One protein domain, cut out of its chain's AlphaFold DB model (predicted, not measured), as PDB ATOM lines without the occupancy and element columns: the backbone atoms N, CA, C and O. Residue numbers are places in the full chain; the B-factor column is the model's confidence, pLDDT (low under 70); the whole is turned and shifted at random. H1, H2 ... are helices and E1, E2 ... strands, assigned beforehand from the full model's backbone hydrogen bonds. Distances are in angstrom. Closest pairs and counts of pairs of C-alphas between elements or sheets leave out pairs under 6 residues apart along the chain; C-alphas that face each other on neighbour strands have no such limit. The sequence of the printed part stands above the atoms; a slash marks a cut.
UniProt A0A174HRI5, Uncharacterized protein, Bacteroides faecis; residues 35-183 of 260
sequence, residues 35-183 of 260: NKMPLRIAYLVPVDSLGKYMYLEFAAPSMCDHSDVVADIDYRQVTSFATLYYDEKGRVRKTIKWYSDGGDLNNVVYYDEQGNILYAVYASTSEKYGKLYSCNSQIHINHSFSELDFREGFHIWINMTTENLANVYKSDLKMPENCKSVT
ATOM      1  N   ASN A  35     293.222 264.133 251.258       96.12
ATOM      2  CA  ASN A  35     293.211 262.697 251.519       96.12
ATOM      3  C   ASN A  35     291.941 261.986 251.007       96.12
ATOM      4  O   ASN A  35     291.980 260.780 250.743       96.12
ATOM      5  N   LYS A  36     290.833 262.714 250.822       96.44
ATOM      6  CA  LYS A  36     289.585 262.201 250.228       96.44
ATOM      7  C   LYS A  36     289.579 262.203 248.696       96.44
ATOM      8  O   LYS A  36     288.756 261.498 248.112       96.44
ATOM      9  N   MET A  37     290.439 262.984 248.039       96.31
ATOM     10  CA  MET A  37     290.426 263.084 246.578       96.31
ATOM     11  C   MET A  37     291.093 261.865 245.915       96.31
ATOM     12  O   MET A  37     292.007 261.275 246.495       96.31
ATOM     13  N   PRO A  38     290.669 261.476 244.696       96.94
ATOM     14  CA  PRO A  38     291.391 260.492 243.901       96.94
ATOM     15  C   PRO A  38     292.712 261.097 243.421       96.94
ATOM     16  O   PRO A  38     292.730 262.000 242.586       96.94
ATOM     17  N   LEU A  39     293.818 260.583 243.948       98.12
ATOM     18  CA  LEU A  39     295.170 261.008 243.611       98.12
ATOM     19  C   LEU A  39     295.843 260.005 242.675       98.12
ATOM     20  O   LEU A  39     295.579 258.804 242.729       98.12
ATOM     21  N   ARG A  40     296.728 260.496 241.814       98.06
ATOM     22  CA  ARG A  40     297.521 259.717 240.864       98.06
ATOM     23  C   ARG A  40     298.934 259.555 241.403       98.06
ATOM     24  O   ARG A  40     299.603 260.553 241.650       98.06
ATOM     25  N   ILE A  41     299.354 258.313 241.623       97.31
ATOM     26  CA  ILE A  41     300.677 258.003 242.174       97.31
ATOM     27  C   ILE A  41     301.738 257.971 241.070       97.31
ATOM     28  O   ILE A  41     301.510 257.387 240.009       97.31
ATOM     29  N   ALA A  42     302.888 258.578 241.345       97.25
ATOM     30  CA  ALA A  42     304.095 258.485 240.535       97.25
ATOM     31  C   ALA A  42     305.349 258.566 241.419       97.25
ATOM     32  O   ALA A  42     305.272 258.860 242.614       97.25
ATOM     33  N   TYR A  43     306.512 258.331 240.824       94.94
ATOM     34  CA  TYR A  43     307.785 258.221 241.521       94.94
ATOM     35  C   TYR A  43     308.816 259.139 240.887       94.94
ATOM     36  O   TYR A  43     309.020 259.103 239.675       94.94
ATOM     37  N   LEU A  44     309.477 259.937 241.720       94.00
ATOM     38  CA  LEU A  44     310.618 260.749 241.321       94.00
ATOM     39  C   LEU A  44     311.880 259.885 241.376       94.00
ATOM     40  O   LEU A  44     312.187 259.340 242.441       94.00
ATOM     41  N   VAL A  45     312.584 259.735 240.255       93.19
ATOM     42  CA  VAL A  45     313.701 258.790 240.106       93.19
ATOM     43  C   VAL A  45     314.973 259.469 239.584       93.19
ATOM     44  O   VAL A  45     314.885 260.287 238.672       93.19
ATOM     45  N   PRO A  46     316.160 259.143 240.129       92.94
ATOM     46  CA  PRO A  46     317.439 259.659 239.656       92.94
ATOM     47  C   PRO A  46     317.858 259.046 238.318       92.94
ATOM     48  O   PRO A  46     317.772 257.828 238.127       92.94
ATOM     49  N   VAL A  47     318.415 259.889 237.447       93.31
ATOM     50  CA  VAL A  47     318.977 259.508 236.146       93.31
ATOM     51  C   VAL A  47     320.462 259.881 236.084       93.31
ATOM     52  O   VAL A  47     320.852 260.989 236.464       93.31
ATOM     53  N   ASP A  48     321.308 258.956 235.630       92.25
ATOM     54  CA  ASP A  48     322.740 259.205 235.435       92.25
ATOM     55  C   ASP A  48     323.035 259.967 234.130       92.25
ATOM     56  O   ASP A  48     322.161 260.203 233.294       92.25
ATOM     57  N   SER A  49     324.301 260.337 233.923       92.06
ATOM     58  CA  SER A  49     324.744 261.064 232.725       92.06
ATOM     59  C   SER A  49     324.638 260.267 231.418       92.06
ATOM     60  O   SER A  49     324.843 260.825 230.341       92.06
ATOM     61  N   LEU A  50     324.337 258.967 231.487       93.81
ATOM     62  CA  LEU A  50     324.093 258.098 230.337       93.81
ATOM     63  C   LEU A  50     322.592 257.899 230.074       93.81
ATOM     64  O   LEU A  50     322.235 257.125 229.182       93.81
ATOM     65  N   GLY A  51     321.718 258.570 230.832       92.12
ATOM     66  CA  GLY A  51     320.269 258.444 230.713       92.12
ATOM     67  C   GLY A  51     319.703 257.179 231.362       92.12
ATOM     68  O   GLY A  51     318.605 256.757 231.004       92.12
ATOM     69  N   LYS A  52     320.440 256.525 232.269       92.25
ATOM     70  CA  LYS A  52     319.984 255.311 232.957       92.25
ATOM     71  C   LYS A  52     319.480 255.620 234.357       92.25
ATOM     72  O   LYS A  52     320.061 256.424 235.082       92.25
ATOM     73  N   TYR A  53     318.428 254.912 234.759       93.25
ATOM     74  CA  TYR A  53     317.939 254.957 236.130       93.25
ATOM     75  C   TYR A  53     318.954 254.380 237.104       93.25
ATOM     76  O   TYR A  53     319.592 253.358 236.838       93.25
ATOM     77  N   MET A  54     319.099 255.062 238.236       89.81
ATOM     78  CA  MET A  54     320.104 254.732 239.234       89.81
ATOM     79  C   MET A  54     319.477 253.930 240.375       89.81
ATOM     80  O   MET A  54     318.436 254.303 240.920       89.81
ATOM     81  N   TYR A  55     320.155 252.857 240.776       86.69
ATOM     82  CA  TYR A  55     319.897 252.152 242.027       86.69
ATOM     83  C   TYR A  55     321.034 252.446 242.998       86.69
ATOM     84  O   TYR A  55     322.138 251.917 242.869       86.69
ATOM     85  N   LEU A  56     320.769 253.336 243.944       74.00
ATOM     86  CA  LEU A  56     321.697 253.708 245.000       74.00
ATOM     87  C   LEU A  56     320.935 253.827 246.309       74.00
ATOM     88  O   LEU A  56     319.953 254.566 246.404       74.00
ATOM     89  N   GLU A  57     321.440 253.145 247.327       65.25
ATOM     90  CA  GLU A  57     320.913 253.224 248.686       65.25
ATOM     91  C   GLU A  57     321.039 254.645 249.249       65.25
ATOM     92  O   GLU A  57     320.206 255.058 250.030       65.25
ATOM     93  N   PHE A  58     322.006 255.455 248.812       66.12
ATOM     94  CA  PHE A  58     322.149 256.849 249.253       66.12
ATOM     95  C   PHE A  58     322.441 257.774 248.066       66.12
ATOM     96  O   PHE A  58     323.544 258.297 247.921       66.12
ATOM     97  N   ALA A  59     321.460 257.960 247.178       68.88
ATOM     98  CA  ALA A  59     321.546 258.990 246.144       68.88
ATOM     99  C   ALA A  59     321.193 260.366 246.721       68.88
ATOM    100  O   ALA A  59     320.143 260.545 247.340       68.88
ATOM    101  N   ALA A  60     322.039 261.359 246.459       78.50
ATOM    102  CA  ALA A  60     321.685 262.767 246.595       78.50
ATOM    103  C   ALA A  60     321.373 263.365 245.208       78.50
ATOM    104  O   ALA A  60     321.979 262.935 244.225       78.50
ATOM    105  N   PRO A  61     320.514 264.398 245.103       79.00
ATOM    106  CA  PRO A  61     320.226 265.060 243.822       79.00
ATOM    107  C   PRO A  61     321.474 265.615 243.119       79.00
ATOM    108  O   PRO A  61     321.535 265.714 241.899       79.00
ATOM    109  N   SER A  62     322.508 265.970 243.884       83.62
ATOM    110  CA  SER A  62     323.789 266.434 243.343       83.62
ATOM    111  C   SER A  62     324.591 265.339 242.633       83.62
ATOM    112  O   SER A  62     325.548 265.656 241.935       83.62
ATOM    113  N   MET A  63     324.241 264.066 242.838       83.81
ATOM    114  CA  MET A  63     324.923 262.909 242.252       83.81
ATOM    115  C   MET A  63     324.292 262.448 240.936       83.81
ATOM    116  O   MET A  63     324.922 261.679 240.215       83.81
ATOM    117  N   CYS A  64     323.065 262.881 240.634       87.81
ATOM    118  CA  CYS A  64     322.380 262.561 239.387       87.81
ATOM    119  C   CYS A  64     322.503 263.706 238.374       87.81
ATOM    120  O   CYS A  64     322.667 264.885 238.723       87.81
ATOM    121  N   ASP A  65     322.411 263.344 237.097       92.62
ATOM    122  CA  ASP A  65     322.365 264.311 236.006       92.62
ATOM    123  C   ASP A  65     321.068 265.125 236.099       92.62
ATOM    124  O   ASP A  65     321.119 266.347 236.281       92.62
ATOM    125  N   HIS A  66     319.935 264.420 236.133       94.44
ATOM    126  CA  HIS A  66     318.585 264.937 236.361       94.44
ATOM    127  C   HIS A  66     317.694 263.874 237.030       94.44
ATOM    128  O   HIS A  66     318.178 262.804 237.416       94.44
ATOM    129  N   SER A  67     316.401 264.176 237.189       93.94
ATOM    130  CA  SER A  67     315.412 263.212 237.684       93.94
ATOM    131  C   SER A  67     314.174 263.149 236.795       93.94
ATOM    132  O   SER A  67     313.645 264.184 236.380       93.94
ATOM    133  N   ASP A  68     313.658 261.942 236.600       95.56
ATOM    134  CA  ASP A  68     312.404 261.681 235.894       95.56
ATOM    135  C   ASP A  68     311.246 261.468 236.870       95.56
ATOM    136  O   ASP A  68     311.443 261.096 238.029       95.56
ATOM    137  N   VAL A  69     310.017 261.653 236.379       97.06
ATOM    138  CA  VAL A  69     308.801 261.215 237.072       97.06
ATOM    139  C   VAL A  69     308.146 260.091 236.284       97.06
ATOM    140  O   VAL A  69     307.752 260.268 235.133       97.06
ATOM    141  N   VAL A  70     307.997 258.933 236.922       96.19
ATOM    142  CA  VAL A  70     307.491 257.711 236.285       96.19
ATOM    143  C   VAL A  70     306.297 257.134 237.043       96.19
ATOM    144  O   VAL A  70     306.208 257.240 238.263       96.19
ATOM    145  N   ALA A  71     305.355 256.523 236.324       95.81
ATOM    146  CA  ALA A  71     304.119 255.991 236.909       95.81
ATOM    147  C   ALA A  71     304.311 254.671 237.681       95.81
ATOM    148  O   ALA A  71     303.481 254.318 238.519       95.81
ATOM    149  N   ASP A  72     305.379 253.927 237.386       92.44
ATOM    150  CA  ASP A  72     305.699 252.659 238.042       92.44
ATOM    151  C   ASP A  72     307.211 252.425 238.053       92.44
ATOM    152  O   ASP A  72     307.919 252.902 237.162       92.44
ATOM    153  N   ILE A  73     307.691 251.683 239.050       89.44
ATOM    154  CA  ILE A  73     309.108 251.344 239.208       89.44
ATOM    155  C   ILE A  73     309.312 249.925 239.728       89.44
ATOM    156  O   ILE A  73     308.544 249.429 240.550       89.44
ATOM    157  N   ASP A  74     310.408 249.292 239.304       88.69
ATOM    158  CA  ASP A  74     310.944 248.108 239.977       88.69
ATOM    159  C   ASP A  74     311.986 248.552 241.010       88.69
ATOM    160  O   ASP A  74     313.126 248.866 240.669       88.69
ATOM    161  N   TYR A  75     311.604 248.546 242.287       82.94
ATOM    162  CA  TYR A  75     312.479 248.932 243.400       82.94
ATOM    163  C   TYR A  75     313.747 248.074 243.542       82.94
ATOM    164  O   TYR A  75     314.623 248.416 244.328       82.94
ATOM    165  N   ARG A  76     313.883 246.968 242.798       83.38
ATOM    166  CA  ARG A  76     315.133 246.189 242.719       83.38
ATOM    167  C   ARG A  76     316.142 246.778 241.729       83.38
ATOM    168  O   ARG A  76     317.269 246.298 241.666       83.38
ATOM    169  N   GLN A  77     315.725 247.745 240.912       85.06
ATOM    170  CA  GLN A  77     316.499 248.289 239.792       85.06
ATOM    171  C   GLN A  77     316.600 249.815 239.798       85.06
ATOM    172  O   GLN A  77     317.473 250.358 239.126       85.06
ATOM    173  N   VAL A  78     315.731 250.514 240.530       87.50
ATOM    174  CA  VAL A  78     315.745 251.976 240.619       87.50
ATOM    175  C   VAL A  78     315.403 252.442 242.029       87.50
ATOM    176  O   VAL A  78     314.504 251.911 242.682       87.50
ATOM    177  N   THR A  79     316.129 253.453 242.498       86.12
ATOM    178  CA  THR A  79     315.802 254.177 243.728       86.12
ATOM    179  C   THR A  79     314.735 255.224 243.427       86.12
ATOM    180  O   THR A  79     314.814 255.913 242.417       86.12
ATOM    181  N   SER A  80     313.760 255.413 244.314       88.44
ATOM    182  CA  SER A  80     312.896 256.596 244.262       88.44
ATOM    183  C   SER A  80     313.343 257.612 245.303       88.44
ATOM    184  O   SER A  80     313.542 257.268 246.466       88.44
ATOM    185  N   PHE A  81     313.477 258.871 244.894       87.50
ATOM    186  CA  PHE A  81     313.702 259.981 245.814       87.50
ATOM    187  C   PHE A  81     312.463 260.314 246.642       87.50
ATOM    188  O   PHE A  81     312.579 260.678 247.812       87.50
ATOM    189  N   ALA A  82     311.286 260.224 246.022       89.88
ATOM    190  CA  ALA A  82     310.005 260.490 246.650       89.88
ATOM    191  C   ALA A  82     308.869 259.873 245.832       89.88
ATOM    192  O   ALA A  82     308.914 259.821 244.600       89.88
ATOM    193  N   THR A  83     307.804 259.498 246.532       93.50
ATOM    194  CA  THR A  83     306.504 259.247 245.910       93.50
ATOM    195  C   THR A  83     305.755 260.569 245.788       93.50
ATOM    196  O   THR A  83     305.656 261.322 246.761       93.50
ATOM    197  N   LEU A  84     305.223 260.845 244.602       96.56
ATOM    198  CA  LEU A  84     304.441 262.032 244.274       96.56
ATOM    199  C   LEU A  84     302.978 261.630 244.071       96.56
ATOM    200  O   LEU A  84     302.683 260.615 243.440       96.56
ATOM    201  N   TYR A  85     302.061 262.448 244.577       97.88
ATOM    202  CA  TYR A  85     300.626 262.254 244.414       97.88
ATOM    203  C   TYR A  85     300.017 263.475 243.740       97.88
ATOM    204  O   TYR A  85     300.051 264.580 244.288       97.88
ATOM    205  N   TYR A  86     299.447 263.256 242.563       98.50
ATOM    206  CA  TYR A  86     298.869 264.296 241.726       98.50
ATOM    207  C   TYR A  86     297.350 264.318 241.825       98.50
ATOM    208  O   TYR A  86     296.725 263.263 241.908       98.50
ATOM    209  N   ASP A  87     296.742 265.499 241.765       98.06
ATOM    210  CA  ASP A  87     295.307 265.592 241.494       98.06
ATOM    211  C   ASP A  87     294.989 265.395 240.004       98.06
ATOM    212  O   ASP A  87     295.871 265.240 239.159       98.06
ATOM    213  N   GLU A  88     293.699 265.399 239.665       96.94
ATOM    214  CA  GLU A  88     293.223 265.213 238.289       96.94
ATOM    215  C   GLU A  88     293.748 266.259 237.292       96.94
ATOM    216  O   GLU A  88     293.782 265.995 236.092       96.94
ATOM    217  N   LYS A  89     294.172 267.434 237.778       97.19
ATOM    218  CA  LYS A  89     294.728 268.515 236.954       97.19
ATOM    219  C   LYS A  89     296.240 268.377 236.773       97.19
ATOM    220  O   LYS A  89     296.852 269.241 236.151       97.19
ATOM    221  N   GLY A  90     296.847 267.318 237.313       97.25
ATOM    222  CA  GLY A  90     298.285 267.087 237.249       97.25
ATOM    223  C   GLY A  90     299.084 267.965 238.212       97.25
ATOM    224  O   GLY A  90     300.276 268.161 237.991       97.25
ATOM    225  N   ARG A  91     298.465 268.487 239.279       97.94
ATOM    226  CA  ARG A  91     299.167 269.254 240.322       97.94
ATOM    227  C   ARG A  91     299.632 268.315 241.424       97.94
ATOM    228  O   ARG A  91     298.834 267.511 241.902       97.94
ATOM    229  N   VAL A  92     300.885 268.424 241.865       97.88
ATOM    230  CA  VAL A  92     301.377 267.669 243.032       97.88
ATOM    231  C   VAL A  92     300.655 268.177 244.279       97.88
ATOM    232  O   VAL A  92     300.736 269.356 244.600       97.88
ATOM    233  N   ARG A  93     299.943 267.292 244.981       97.75
ATOM    234  CA  ARG A  93     299.175 267.616 246.199       97.75
ATOM    235  C   ARG A  93     299.744 266.996 247.460       97.75
ATOM    236  O   ARG A  93     299.479 267.495 248.551       97.75
ATOM    237  N   LYS A  94     300.525 265.927 247.318       96.12
ATOM    238  CA  LYS A  94     301.217 265.268 248.423       96.12
ATOM    239  C   LYS A  94     302.520 264.654 247.929       96.12
ATOM    240  O   LYS A  94     302.576 264.133 246.816       96.12
ATOM    241  N   THR A  95     303.549 264.676 248.764       94.50
ATOM    242  CA  THR A  95     304.783 263.913 248.564       94.50
ATOM    243  C   THR A  95     305.107 263.113 249.812       94.50
ATOM    244  O   THR A  95     304.794 263.527 250.928       94.50
ATOM    245  N   ILE A  96     305.703 261.939 249.622       91.06
ATOM    246  CA  ILE A  96     306.194 261.095 250.711       91.06
ATOM    247  C   ILE A  96     307.625 260.688 250.395       91.06
ATOM    248  O   ILE A  96     307.916 260.201 249.301       91.06
ATOM    249  N   LYS A  97     308.492 260.839 251.390       86.56
ATOM    250  CA  LYS A  97     309.855 260.329 251.407       86.56
ATOM    251  C   LYS A  97     310.067 259.539 252.694       86.56
ATOM    252  O   LYS A  97     309.702 259.986 253.782       86.56
ATOM    253  N   TRP A  98     310.690 258.379 252.574       74.56
ATOM    254  CA  TRP A  98     311.193 257.591 253.697       74.56
ATOM    255  C   TRP A  98     312.682 257.323 253.494       74.56
ATOM    256  O   TRP A  98     313.207 257.556 252.398       74.56
ATOM    257  N   TYR A  99     313.378 256.909 254.551       68.50
ATOM    258  CA  TYR A  99     314.799 256.590 254.440       68.50
ATOM    259  C   TYR A  99     315.017 255.397 253.508       68.50
ATOM    260  O   TYR A  99     314.264 254.429 253.483       68.50
ATOM    261  N   SER A 100     316.026 255.514 252.662       55.22
ATOM    262  CA  SER A 100     316.294 254.628 251.531       55.22
ATOM    263  C   SER A 100     316.679 253.194 251.908       55.22
ATOM    264  O   SER A 100     316.603 252.313 251.056       55.22
ATOM    265  N   ASP A 101     316.981 252.942 253.180       57.69
ATOM    266  CA  ASP A 101     317.083 251.610 253.788       57.69
ATOM    267  C   ASP A 101     315.713 250.905 253.937       57.69
ATOM    268  O   ASP A 101     315.626 249.781 254.432       57.69
ATOM    269  N   GLY A 102     314.626 251.551 253.496       57.78
ATOM    270  CA  GLY A 102     313.254 251.072 253.669       57.78
ATOM    271  C   GLY A 102     312.718 251.297 255.084       57.78
ATOM    272  O   GLY A 102     311.692 250.704 255.433       57.78
ATOM    273  N   GLY A 103     313.419 252.117 255.873       66.25
ATOM    274  CA  GLY A 103     313.145 252.406 257.269       66.25
ATOM    275  C   GLY A 103     312.041 253.440 257.489       66.25
ATOM    276  O   GLY A 103     311.021 253.486 256.796       66.25
ATOM    277  N   ASP A 104     312.236 254.246 258.526       75.81
ATOM    278  CA  ASP A 104     311.227 255.156 259.056       75.81
ATOM    279  C   ASP A 104     310.914 256.337 258.118       75.81
ATOM    280  O   ASP A 104     311.618 256.637 257.143       75.81
ATOM    281  N   LEU A 105     309.822 257.036 258.433       83.94
ATOM    282  CA  LEU A 105     309.419 258.266 257.759       83.94
ATOM    283  C   LEU A 105     310.569 259.282 257.726       83.94
ATOM    284  O   LEU A 105     311.137 259.614 258.762       83.94
ATOM    285  N   ASN A 106     310.837 259.858 256.552       83.88
ATOM    286  CA  ASN A 106     311.683 261.043 256.434       83.88
ATOM    287  C   ASN A 106     310.803 262.293 256.438       83.88
ATOM    288  O   ASN A 106     310.910 263.124 257.337       83.88
ATOM    289  N   ASN A 107     309.877 262.396 255.478       87.31
ATOM    290  CA  ASN A 107     308.887 263.462 255.456       87.31
ATOM    291  C   ASN A 107     307.644 263.132 254.614       87.31
ATOM    292  O   ASN A 107     307.704 262.402 253.626       87.31
ATOM    293  N   VAL A 108     306.521 263.739 254.989       91.94
ATOM    294  CA  VAL A 108     305.314 263.891 254.173       91.94
ATOM    295  C   VAL A 108     305.054 265.380 254.017       91.94
ATOM    296  O   VAL A 108     305.117 266.104 255.006       91.94
ATOM    297  N   VAL A 109     304.755 265.849 252.809       93.19
ATOM    298  CA  VAL A 109     304.380 267.250 252.566       93.19
ATOM    299  C   VAL A 109     303.092 267.290 251.767       93.19
ATOM    300  O   VAL A 109     302.932 266.536 250.811       93.19
ATOM    301  N   TYR A 110     302.182 268.172 252.157       95.25
ATOM    302  CA  TYR A 110     300.937 268.471 251.465       95.25
ATOM    303  C   TYR A 110     301.009 269.866 250.865       95.25
ATOM    304  O   TYR A 110     301.517 270.797 251.498       95.25
ATOM    305  N   TYR A 111     300.448 269.999 249.668       94.94
ATOM    306  CA  TYR A 111     300.528 271.211 248.866       94.94
ATOM    307  C   TYR A 111     299.146 271.765 248.535       94.94
ATOM    308  O   TYR A 111     298.183 271.020 248.293       94.94
ATOM    309  N   ASP A 112     299.060 273.090 248.503       93.88
ATOM    310  CA  ASP A 112     297.905 273.798 247.977       93.88
ATOM    311  C   ASP A 112     297.836 273.670 246.450       93.88
ATOM    312  O   ASP A 112     298.587 272.937 245.803       93.88
ATOM    313  N   GLU A 113     296.870 274.353 245.856       93.94
ATOM    314  CA  GLU A 113     296.663 274.325 244.414       93.94
ATOM    315  C   GLU A 113     297.735 275.073 243.611       93.94
ATOM    316  O   GLU A 113     297.823 274.888 242.397       93.94
ATOM    317  N   GLN A 114     298.514 275.924 244.275       93.75
ATOM    318  CA  GLN A 114     299.584 276.740 243.716       93.75
ATOM    319  C   GLN A 114     300.961 276.090 243.921       93.75
ATOM    320  O   GLN A 114     301.956 276.608 243.421       93.75
ATOM    321  N   GLY A 115     301.026 274.954 244.621       93.62
ATOM    322  CA  GLY A 115     302.274 274.268 244.933       93.62
ATOM    323  C   GLY A 115     302.998 274.825 246.160       93.62
ATOM    324  O   GLY A 115     304.153 274.459 246.395       93.62
ATOM    325  N   ASN A 116     302.345 275.677 246.958       91.69
ATOM    326  CA  ASN A 116     302.854 276.069 248.269       91.69
ATOM    327  C   ASN A 116     302.537 274.992 249.298       91.69
ATOM    328  O   ASN A 116     301.602 274.207 249.154       91.69
ATOM    329  N   ILE A 117     303.318 274.970 250.368       89.31
ATOM    330  CA  ILE A 117     303.133 274.009 251.449       89.31
ATOM    331  C   ILE A 117     301.898 274.390 252.260       89.31
ATOM    332  O   ILE A 117     301.696 275.558 252.572       89.31
ATOM    333  N   LEU A 118     301.108 273.387 252.638       91.69
ATOM    334  CA  LEU A 118     299.995 273.506 253.583       91.69
ATOM    335  C   LEU A 118     300.321 272.862 254.924       91.69
ATOM    336  O   LEU A 118     299.974 273.372 255.988       91.69
ATOM    337  N   TYR A 119     300.953 271.697 254.866       91.19
ATOM    338  CA  TYR A 119     301.246 270.880 256.028       91.19
ATOM    339  C   TYR A 119     302.415 269.954 255.717       91.19
ATOM    340  O   TYR A 119     302.531 269.456 254.599       91.19
ATOM    341  N   ALA A 120     303.263 269.699 256.703       89.62
ATOM    342  CA  ALA A 120     304.298 268.689 256.594       89.62
ATOM    343  C   ALA A 120     304.482 267.933 257.906       89.62
ATOM    344  O   ALA A 120     304.371 268.499 258.990       89.62
ATOM    345  N   VAL A 121     304.838 266.663 257.786       88.44
ATOM    346  CA  VAL A 121     305.350 265.819 258.866       88.44
ATOM    347  C   VAL A 121     306.767 265.429 258.506       88.44
ATOM    348  O   VAL A 121     307.038 265.154 257.341       88.44
ATOM    349  N   TYR A 122     307.677 265.393 259.470       85.00
ATOM    350  CA  TYR A 122     309.071 265.083 259.179       85.00
ATOM    351  C   TYR A 122     309.821 264.534 260.382       85.00
ATOM    352  O   TYR A 122     309.487 264.843 261.527       85.00
ATOM    353  N   ALA A 123     310.852 263.742 260.097       79.81
ATOM    354  CA  ALA A 123     311.735 263.141 261.081       79.81
ATOM    355  C   ALA A 123     313.175 262.983 260.549       79.81
ATOM    356  O   ALA A 123     313.426 262.465 259.461       79.81
ATOM    357  N   SER A 124     314.139 263.426 261.357       73.75
ATOM    358  CA  SER A 124     315.567 263.091 261.231       73.75
ATOM    359  C   SER A 124     315.861 261.755 261.895       73.75
ATOM    360  O   SER A 124     316.553 260.902 261.356       73.75
ATOM    361  N   THR A 125     315.318 261.604 263.101       71.19
ATOM    362  CA  THR A 125     315.419 260.431 263.960       71.19
ATOM    363  C   THR A 125     314.106 260.312 264.736       71.19
ATOM    364  O   THR A 125     313.273 261.223 264.705       71.19
ATOM    365  N   SER A 126     313.938 259.233 265.497       67.12
ATOM    366  CA  SER A 126     312.770 259.025 266.363       67.12
ATOM    367  C   SER A 126     312.588 260.079 267.465       67.12
ATOM    368  O   SER A 126     311.503 260.176 268.031       67.12
ATOM    369  N   GLU A 127     313.612 260.883 267.772       72.94
ATOM    370  CA  GLU A 127     313.569 261.965 268.775       72.94
ATOM    371  C   GLU A 127     313.492 263.355 268.132       72.94
ATOM    372  O   GLU A 127     313.044 264.337 268.730       72.94
ATOM    373  N   LYS A 128     313.929 263.414 266.880       78.06
ATOM    374  CA  LYS A 128     314.127 264.606 266.083       78.06
ATOM    375  C   LYS A 128     313.042 264.639 265.005       78.06
ATOM    376  O   LYS A 128     313.296 264.262 263.863       78.06
ATOM    377  N   TYR A 129     311.846 265.122 265.357       82.25
ATOM    378  CA  TYR A 129     310.694 265.207 264.452       82.25
ATOM    379  C   TYR A 129     309.806 266.451 264.659       82.25
ATOM    380  O   TYR A 129     309.999 267.270 265.567       82.25
ATOM    381  N   GLY A 130     308.817 266.628 263.782       82.06
ATOM    382  CA  GLY A 130     307.848 267.707 263.914       82.06
ATOM    383  C   GLY A 130     306.707 267.668 262.912       82.06
ATOM    384  O   GLY A 130     306.651 266.832 262.007       82.06
ATOM    385  N   LYS A 131     305.797 268.620 263.105       86.06
ATOM    386  CA  LYS A 131     304.725 268.963 262.175       86.06
ATOM    387  C   LYS A 131     304.831 270.449 261.834       86.06
ATOM    388  O   LYS A 131     305.041 271.275 262.719       86.06
ATOM    389  N   LEU A 132     304.698 270.789 260.562       85.94
ATOM    390  CA  LEU A 132     304.654 272.157 260.055       85.94
ATOM    391  C   LEU A 132     303.266 272.400 259.478       85.94
ATOM    392  O   LEU A 132     302.733 271.544 258.784       85.94
ATOM    393  N   TYR A 133     302.701 273.565 259.747       86.56
ATOM    394  CA  TYR A 133     301.430 274.030 259.211       86.56
ATOM    395  C   TYR A 133     301.685 275.368 258.541       86.56
ATOM    396  O   TYR A 133     302.327 276.235 259.132       86.56
ATOM    397  N   SER A 134     301.195 275.547 257.323       85.25
ATOM    398  CA  SER A 134     301.281 276.826 256.640       85.25
ATOM    399  C   SER A 134     299.923 277.237 256.103       85.25
ATOM    400  O   SER A 134     299.274 276.503 255.362       85.25
ATOM    401  N   CYS A 135     299.489 278.420 256.526       78.38
ATOM    402  CA  CYS A 135     298.262 279.044 256.064       78.38
ATOM    403  C   CYS A 135     298.476 280.553 255.960       78.38
ATOM    404  O   CYS A 135     299.095 281.150 256.842       78.38
ATOM    405  N   ASN A 136     297.966 281.182 254.899       73.56
ATOM    406  CA  ASN A 136     298.020 282.637 254.708       73.56
ATOM    407  C   ASN A 136     299.434 283.232 254.871       73.56
ATOM    408  O   ASN A 136     299.617 284.267 255.514       73.56
ATOM    409  N   SER A 137     300.445 282.550 254.324       69.56
ATOM    410  CA  SER A 137     301.867 282.923 254.425       69.56
ATOM    411  C   SER A 137     302.444 282.923 255.847       69.56
ATOM    412  O   SER A 137     303.577 283.357 256.052       69.56
ATOM    413  N   GLN A 138     301.699 282.428 256.835       74.62
ATOM    414  CA  GLN A 138     302.206 282.146 258.171       74.62
ATOM    415  C   GLN A 138     302.641 280.684 258.240       74.62
ATOM    416  O   GLN A 138     301.983 279.804 257.687       74.62
ATOM    417  N   ILE A 139     303.760 280.432 258.916       77.56
ATOM    418  CA  ILE A 139     304.267 279.087 259.183       77.56
ATOM    419  C   ILE A 139     304.218 278.869 260.687       77.56
ATOM    420  O   ILE A 139     304.781 279.642 261.461       77.56
ATOM    421  N   HIS A 140     303.547 277.799 261.088       79.50
ATOM    422  CA  HIS A 140     303.523 277.312 262.448       79.50
ATOM    423  C   HIS A 140     304.228 275.960 262.518       79.50
ATOM    424  O   HIS A 140     303.978 275.080 261.698       79.50
ATOM    425  N   ILE A 141     305.082 275.770 263.522       77.31
ATOM    426  CA  ILE A 141     305.847 274.538 263.674       77.31
ATOM    427  C   ILE A 141     305.650 273.963 265.078       77.31
ATOM    428  O   ILE A 141     305.997 274.594 266.072       77.31
ATOM    429  N   ASN A 142     305.140 272.733 265.135       77.31
ATOM    430  CA  ASN A 142     305.084 271.909 266.337       77.31
ATOM    431  C   ASN A 142     306.309 270.985 266.348       77.31
ATOM    432  O   ASN A 142     306.422 270.108 265.490       77.31
ATOM    433  N   HIS A 143     307.220 271.170 267.305       70.69
ATOM    434  CA  HIS A 143     308.558 270.582 267.234       70.69
ATOM    435  C   HIS A 143     309.101 270.040 268.561       70.69
ATOM    436  O   HIS A 143     308.830 270.608 269.615       70.69
ATOM    437  N   SER A 144     309.935 268.990 268.480       57.03
ATOM    438  CA  SER A 144     310.791 268.498 269.576       57.03
ATOM    439  C   SER A 144     312.249 268.992 269.510       57.03
ATOM    440  O   SER A 144     313.034 268.688 270.404       57.03
ATOM    441  N   PHE A 145     312.631 269.746 268.476       60.12
ATOM    442  CA  PHE A 145     314.007 270.210 268.264       60.12
ATOM    443  C   PHE A 145     314.276 271.627 268.758       60.12
ATOM    444  O   PHE A 145     313.359 272.421 268.972       60.12
ATOM    445  N   SER A 146     315.563 271.972 268.826       53.75
ATOM    446  CA  SER A 146     316.004 273.355 268.953       53.75
ATOM    447  C   SER A 146     315.872 274.099 267.614       53.75
ATOM    448  O   SER A 146     316.118 273.537 266.549       53.75
ATOM    449  N   GLU A 147     315.544 275.393 267.648       54.47
ATOM    450  CA  GLU A 147     315.508 276.269 266.458       54.47
ATOM    451  C   GLU A 147     316.857 276.295 265.695       54.47
ATOM    452  O   GLU A 147     316.913 276.644 264.517       54.47
ATOM    453  N   LEU A 148     317.958 275.899 266.345       51.16
ATOM    454  CA  LEU A 148     319.294 275.799 265.751       51.16
ATOM    455  C   LEU A 148     319.405 274.635 264.758       51.16
ATOM    456  O   LEU A 148     319.959 274.831 263.678       51.16
ATOM    457  N   ASP A 149     318.785 273.486 265.051       53.50
ATOM    458  CA  ASP A 149     318.680 272.370 264.099       53.50
ATOM    459  C   ASP A 149     317.928 272.806 262.821       53.50
ATOM    460  O   ASP A 149     318.127 272.232 261.748       53.50
ATOM    461  N   PHE A 150     317.094 273.861 262.911       54.41
ATOM    462  CA  PHE A 150     316.433 274.472 261.756       54.41
ATOM    463  C   PHE A 150     317.395 275.169 260.791       54.41
ATOM    464  O   PHE A 150     317.235 275.121 259.571       54.41
ATOM    465  N   ARG A 151     318.433 275.798 261.342       49.41
ATOM    466  CA  ARG A 151     319.351 276.671 260.605       49.41
ATOM    467  C   ARG A 151     320.520 275.921 259.964       49.41
ATOM    468  O   ARG A 151     321.080 276.418 258.994       49.41
ATOM    469  N   GLU A 152     320.859 274.725 260.445       50.72
ATOM    470  CA  GLU A 152     322.035 273.948 260.003       50.72
ATOM    471  C   GLU A 152     321.798 273.042 258.774       50.72
ATOM    472  O   GLU A 152     322.559 272.116 258.510       50.72
ATOM    473  N   GLY A 153     320.763 273.305 257.969       52.00
ATOM    474  CA  GLY A 153     320.592 272.635 256.669       52.00
ATOM    475  C   GLY A 153     319.868 271.284 256.706       52.00
ATOM    476  O   GLY A 153     319.697 270.665 255.659       52.00
ATOM    477  N   PHE A 154     319.337 270.864 257.860       51.47
ATOM    478  CA  PHE A 154     318.400 269.731 257.942       51.47
ATOM    479  C   PHE A 154     317.102 269.973 257.121       51.47
ATOM    480  O   PHE A 154     316.394 269.041 256.748       51.47
ATOM    481  N   HIS A 155     316.820 271.234 256.766       53.84
ATOM    482  CA  HIS A 155     315.507 271.734 256.328       53.84
ATOM    483  C   HIS A 155     315.336 271.983 254.843       53.84
ATOM    484  O   HIS A 155     314.377 272.640 254.441       53.84
ATOM    485  N   ILE A 156     316.215 271.450 254.000       53.06
ATOM    486  CA  ILE A 156     316.071 271.724 252.571       53.06
ATOM    487  C   ILE A 156     314.760 271.111 252.055       53.06
ATOM    488  O   ILE A 156     314.085 271.759 251.280       53.06
ATOM    489  N   TRP A 157     314.341 269.939 252.557       56.66
ATOM    490  CA  TRP A 157     313.215 269.155 252.020       56.66
ATOM    491  C   TRP A 157     311.823 269.504 252.557       56.66
ATOM    492  O   TRP A 157     310.849 269.428 251.813       56.66
ATOM    493  N   ILE A 158     311.704 269.869 253.835       63.38
ATOM    494  CA  ILE A 158     310.390 269.984 254.493       63.38
ATOM    495  C   ILE A 158     309.688 271.321 254.223       63.38
ATOM    496  O   ILE A 158     308.496 271.448 254.484       63.38
ATOM    497  N   ASN A 159     310.435 272.304 253.705       68.50
ATOM    498  CA  ASN A 159     309.942 273.634 253.357       68.50
ATOM    499  C   ASN A 159     310.134 273.963 251.858       68.50
ATOM    500  O   ASN A 159     310.432 275.099 251.490       68.50
ATOM    501  N   MET A 160     310.015 272.964 250.976       81.75
ATOM    502  CA  MET A 160     310.014 273.191 249.528       81.75
ATOM    503  C   MET A 160     308.597 273.352 248.996       81.75
ATOM    504  O   MET A 160     307.770 272.472 249.208       81.75
ATOM    505  N   THR A 161     308.361 274.404 248.213       90.38
ATOM    506  CA  THR A 161     307.277 274.420 247.222       90.38
ATOM    507  C   THR A 161     307.532 273.356 246.150       90.38
ATOM    508  O   THR A 161     308.644 272.835 246.021       90.38
ATOM    509  N   THR A 162     306.530 273.037 245.333       94.00
ATOM    510  CA  THR A 162     306.721 272.115 244.198       94.00
ATOM    511  C   THR A 162     307.728 272.658 243.180       94.00
ATOM    512  O   THR A 162     308.450 271.882 242.564       94.00
ATOM    513  N   GLU A 163     307.835 273.981 243.039       94.31
ATOM    514  CA  GLU A 163     308.853 274.631 242.203       94.31
ATOM    515  C   GLU A 163     310.268 274.414 242.759       94.31
ATOM    516  O   GLU A 163     311.178 274.016 242.030       94.31
ATOM    517  N   ASN A 164     310.462 274.597 244.068       90.69
ATOM    518  CA  ASN A 164     311.749 274.319 244.704       90.69
ATOM    519  C   ASN A 164     312.123 272.836 244.574       90.69
ATOM    520  O   ASN A 164     313.280 272.518 244.299       90.69
ATOM    521  N   LEU A 165     311.143 271.939 244.721       90.19
ATOM    522  CA  LEU A 165     311.322 270.501 244.534       90.19
ATOM    523  C   LEU A 165     311.798 270.177 243.107       90.19
ATOM    524  O   LEU A 165     312.793 269.471 242.942       90.19
ATOM    525  N   ALA A 166     311.124 270.730 242.094       93.38
ATOM    526  CA  ALA A 166     311.479 270.595 240.681       93.38
ATOM    527  C   ALA A 166     312.919 271.056 240.414       93.38
ATOM    528  O   ALA A 166     313.706 270.334 239.803       93.38
ATOM    529  N   ASN A 167     313.293 272.218 240.952       91.88
ATOM    530  CA  ASN A 167     314.626 272.790 240.783       91.88
ATOM    531  C   ASN A 167     315.722 271.942 241.442       91.88
ATOM    532  O   ASN A 167     316.747 271.668 240.820       91.88
ATOM    533  N   VAL A 168     315.512 271.492 242.683       88.56
ATOM    534  CA  VAL A 168     316.513 270.701 243.422       88.56
ATOM    535  C   VAL A 168     316.766 269.354 242.753       88.56
ATOM    536  O   VAL A 168     317.913 268.914 242.673       88.56
ATOM    537  N   TYR A 169     315.713 268.709 242.257       89.31
ATOM    538  CA  TYR A 169     315.821 267.423 241.570       89.31
ATOM    539  C   TYR A 169     316.048 267.539 240.062       89.31
ATOM    540  O   TYR A 169     316.201 266.509 239.404       89.31
ATOM    541  N   LYS A 170     316.100 268.763 239.521       94.25
ATOM    542  CA  LYS A 170     316.233 269.045 238.086       94.25
ATOM    543  C   LYS A 170     315.186 268.267 237.269       94.25
ATOM    544  O   LYS A 170     315.532 267.507 236.370       94.25
ATOM    545  N   SER A 171     313.912 268.402 237.636       94.12
ATOM    546  CA  SER A 171     312.794 267.642 237.061       94.12
ATOM    547  C   SER A 171     311.608 268.546 236.728       94.12
ATOM    548  O   SER A 171     311.365 269.510 237.442       94.12
ATOM    549  N   ASP A 172     310.832 268.214 235.691       92.44
ATOM    550  CA  ASP A 172     309.624 268.960 235.271       92.44
ATOM    551  C   ASP A 172     308.385 268.647 236.141       92.44
ATOM    552  O   ASP A 172     307.326 269.243 235.984       92.44
ATOM    553  N   LEU A 173     308.481 267.676 237.061       95.44
ATOM    554  CA  LEU A 173     307.386 267.198 237.924       95.44
ATOM    555  C   LEU A 173     306.039 266.971 237.214       95.44
ATOM    556  O   LEU A 173     304.992 266.970 237.860       95.44
ATOM    557  N   LYS A 174     306.034 266.742 235.902       96.56
ATOM    558  CA  LYS A 174     304.817 266.525 235.130       96.56
ATOM    559  C   LYS A 174     304.211 265.165 235.471       96.56
ATOM    560  O   LYS A 174     304.917 264.160 235.505       96.56
ATOM    561  N   MET A 175     302.893 265.126 235.682       97.12
ATOM    562  CA  MET A 175     302.178 263.870 235.919       97.12
ATOM    563  C   MET A 175     302.355 262.924 234.713       97.12
ATOM    564  O   MET A 175     301.983 263.306 233.597       97.12
ATOM    565  N   PRO A 176     302.886 261.705 234.911       96.38
ATOM    566  CA  PRO A 176     303.066 260.760 233.823       96.38
ATOM    567  C   PRO A 176     301.736 260.128 233.401       96.38
ATOM    568  O   PRO A 176     300.751 260.096 234.145       96.38
ATOM    569  N   GLU A 177     301.708 259.587 232.187       94.25
ATOM    570  CA  GLU A 177     300.573 258.794 231.718       94.25
ATOM    571  C   GLU A 177     300.449 257.486 232.521       94.25
ATOM    572  O   GLU A 177     301.421 256.978 233.075       94.25
ATOM    573  N   ASN A 178     299.243 256.912 232.569       93.56
ATOM    574  CA  ASN A 178     298.964 255.608 233.193       93.56
ATOM    575  C   ASN A 178     299.198 255.513 234.715       93.56
ATOM    576  O   ASN A 178     299.288 254.412 235.258       93.56
ATOM    577  N   CYS A 179     299.229 256.641 235.432       96.25
ATOM    578  CA  CYS A 179     299.274 256.636 236.894       96.25
ATOM    579  C   CYS A 179     298.088 255.877 237.516       96.25
ATOM    580  O   CYS A 179     296.913 256.129 237.201       96.25
ATOM    581  N   LYS A 180     298.385 255.010 238.491       96.38
ATOM    582  CA  LYS A 180     297.361 254.340 239.306       96.38
ATOM    583  C   LYS A 180     296.637 255.374 240.177       96.38
ATOM    584  O   LYS A 180     297.242 256.331 240.656       96.38
ATOM    585  N   SER A 181     295.328 255.195 240.361       96.31
ATOM    586  CA  SER A 181     294.522 256.053 241.238       96.31
ATOM    587  C   SER A 181     294.486 255.491 242.652       96.31
ATOM    588  O   SER A 181     294.231 254.300 242.823       96.31
ATOM    589  N   VAL A 182     294.648 256.348 243.654       96.31
ATOM    590  CA  VAL A 182     294.558 256.003 245.077       96.31
ATOM    591  C   VAL A 182     293.753 257.053 245.842       96.31
ATOM    592  O   VAL A 182     293.662 258.203 245.423       96.31
ATOM    593  N   THR A 183     293.178 256.667 246.979       95.62
ATOM    594  CA  THR A 183     292.632 257.588 247.988       95.62
ATOM    595  C   THR A 183     293.181 257.190 249.353       95.62
ATOM    596  O   THR A 183     293.428 256.007 249.604       95.62
TER     597      THR A 183
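What this domain is: This is residues 35 to 183 of the 260 residues of an uncharacterized protein of Bacteroides faecis (UniProt A0A174HRI5). One long sheet of eight antiparallel strands, twisted, curls round the short helix H2, which lies in the hollow of the curl near the E2 end. From there the sheet runs on through E6, E7 and E8, and a second short helix, H1, which is not on the sheet, lies off to the side of E8, joined to it by a tight link of 3 residues. The printed part has 149 residues, with the named elements in the chain order E1 E2 E3 E4 E5 E6 E7 E8 H1 H2, and the sheet runs E2 - E1 - E3 - E4 - E5 - E6 - E7 - E8. The class is mostly strand, though under half of the residues, 66 of the 149, are in named elements. The whole is compact, with a radius of gyration of the C-alphas of 15.3 A and spans of 41 by 32 by 25 A.

How they stand to each other: The edge strand E2, residues 66 to 70, forms a hairpin with E1, residues 39 to 47, with N 45 and O 68 2.8 A apart, within hydrogen-bond range. E1 is also antiparallel to E3, residues 82 to 86, where N 42 and O 84 are 2.9 A apart. E3 begins a meander, each strand the antiparallel neighbour of the one before, that goes on through E4, residues 92 to 98, E5, residues 105 to 111, E6, residues 117 to 123, E7, residues 129 to 135, and E8, residues 138 to 143. Among its pairs within hydrogen-bond range are N 85 and O 94 at 2.8 A between E3 and E4, and N 95 and O 109 at 2.8 A between E4 and E5. Further on come N 110 and O 119 at 2.8 A between E5 and E6, N 132 and O 120 at 2.8 A between E7 and E6, and N 140 and O 133 at 2.8 A between E8 and E7. From edge to edge the strands' lines turn by 94 degrees and the way across the sheet turns by 83 degrees. H2, residues 162 to 169, is on the sheet, with 19 pairs of C-alphas within 10 A, and the sheet curls round it. Its closest C-alphas to E2 are those of Tyr 169 and Ser 67, 5.7 A apart; to E4, those of Thr 162 and Val 92, 7.0 A apart. H1, residues 147 to 151, is not on the sheet and is apart from H2. Every O i to N i+4 pair in H2 is within hydrogen-bond range; in H1 0 of 1 is, beside 2 of 2 O i to N i+3 pairs. Residues 39 to 40 of E1 pair with residues 181 to 182, antiparallel.

Where its parts are: E1 is the longest strand, 25.0 A from C-alpha 39 at (295.170, 261.008, 243.611) to C-alpha 47 at (318.977, 259.508, 236.146). E7 measures 20.4 A, E5 18.0 A, E4 17.7 A, E6 16.9 A and E8 16.0 A. E2 and E3 have five residues each. H2 measures 10.6 A and ends with C-alpha 169 at (315.821, 267.423, 241.570), while H1 has five residues.

The domain as a whole: The two C-alphas farthest apart, those of Ser 146 and Asn 178, are 43.4 A apart, while the first and last printed, of Asn 35 and Thr 183, are 6.2 A apart. The printed part has no cut. The links E1 to E2, with 18 residues, and E2 to E3, with 11, are long. Residues 170 to 183 hold no named element. The mean pLDDT of the printed part is 84.4; residues 57 to 59, 99 to 103, 126, 137 and 144 to 159 are under 70, and H1 has a mean of 53.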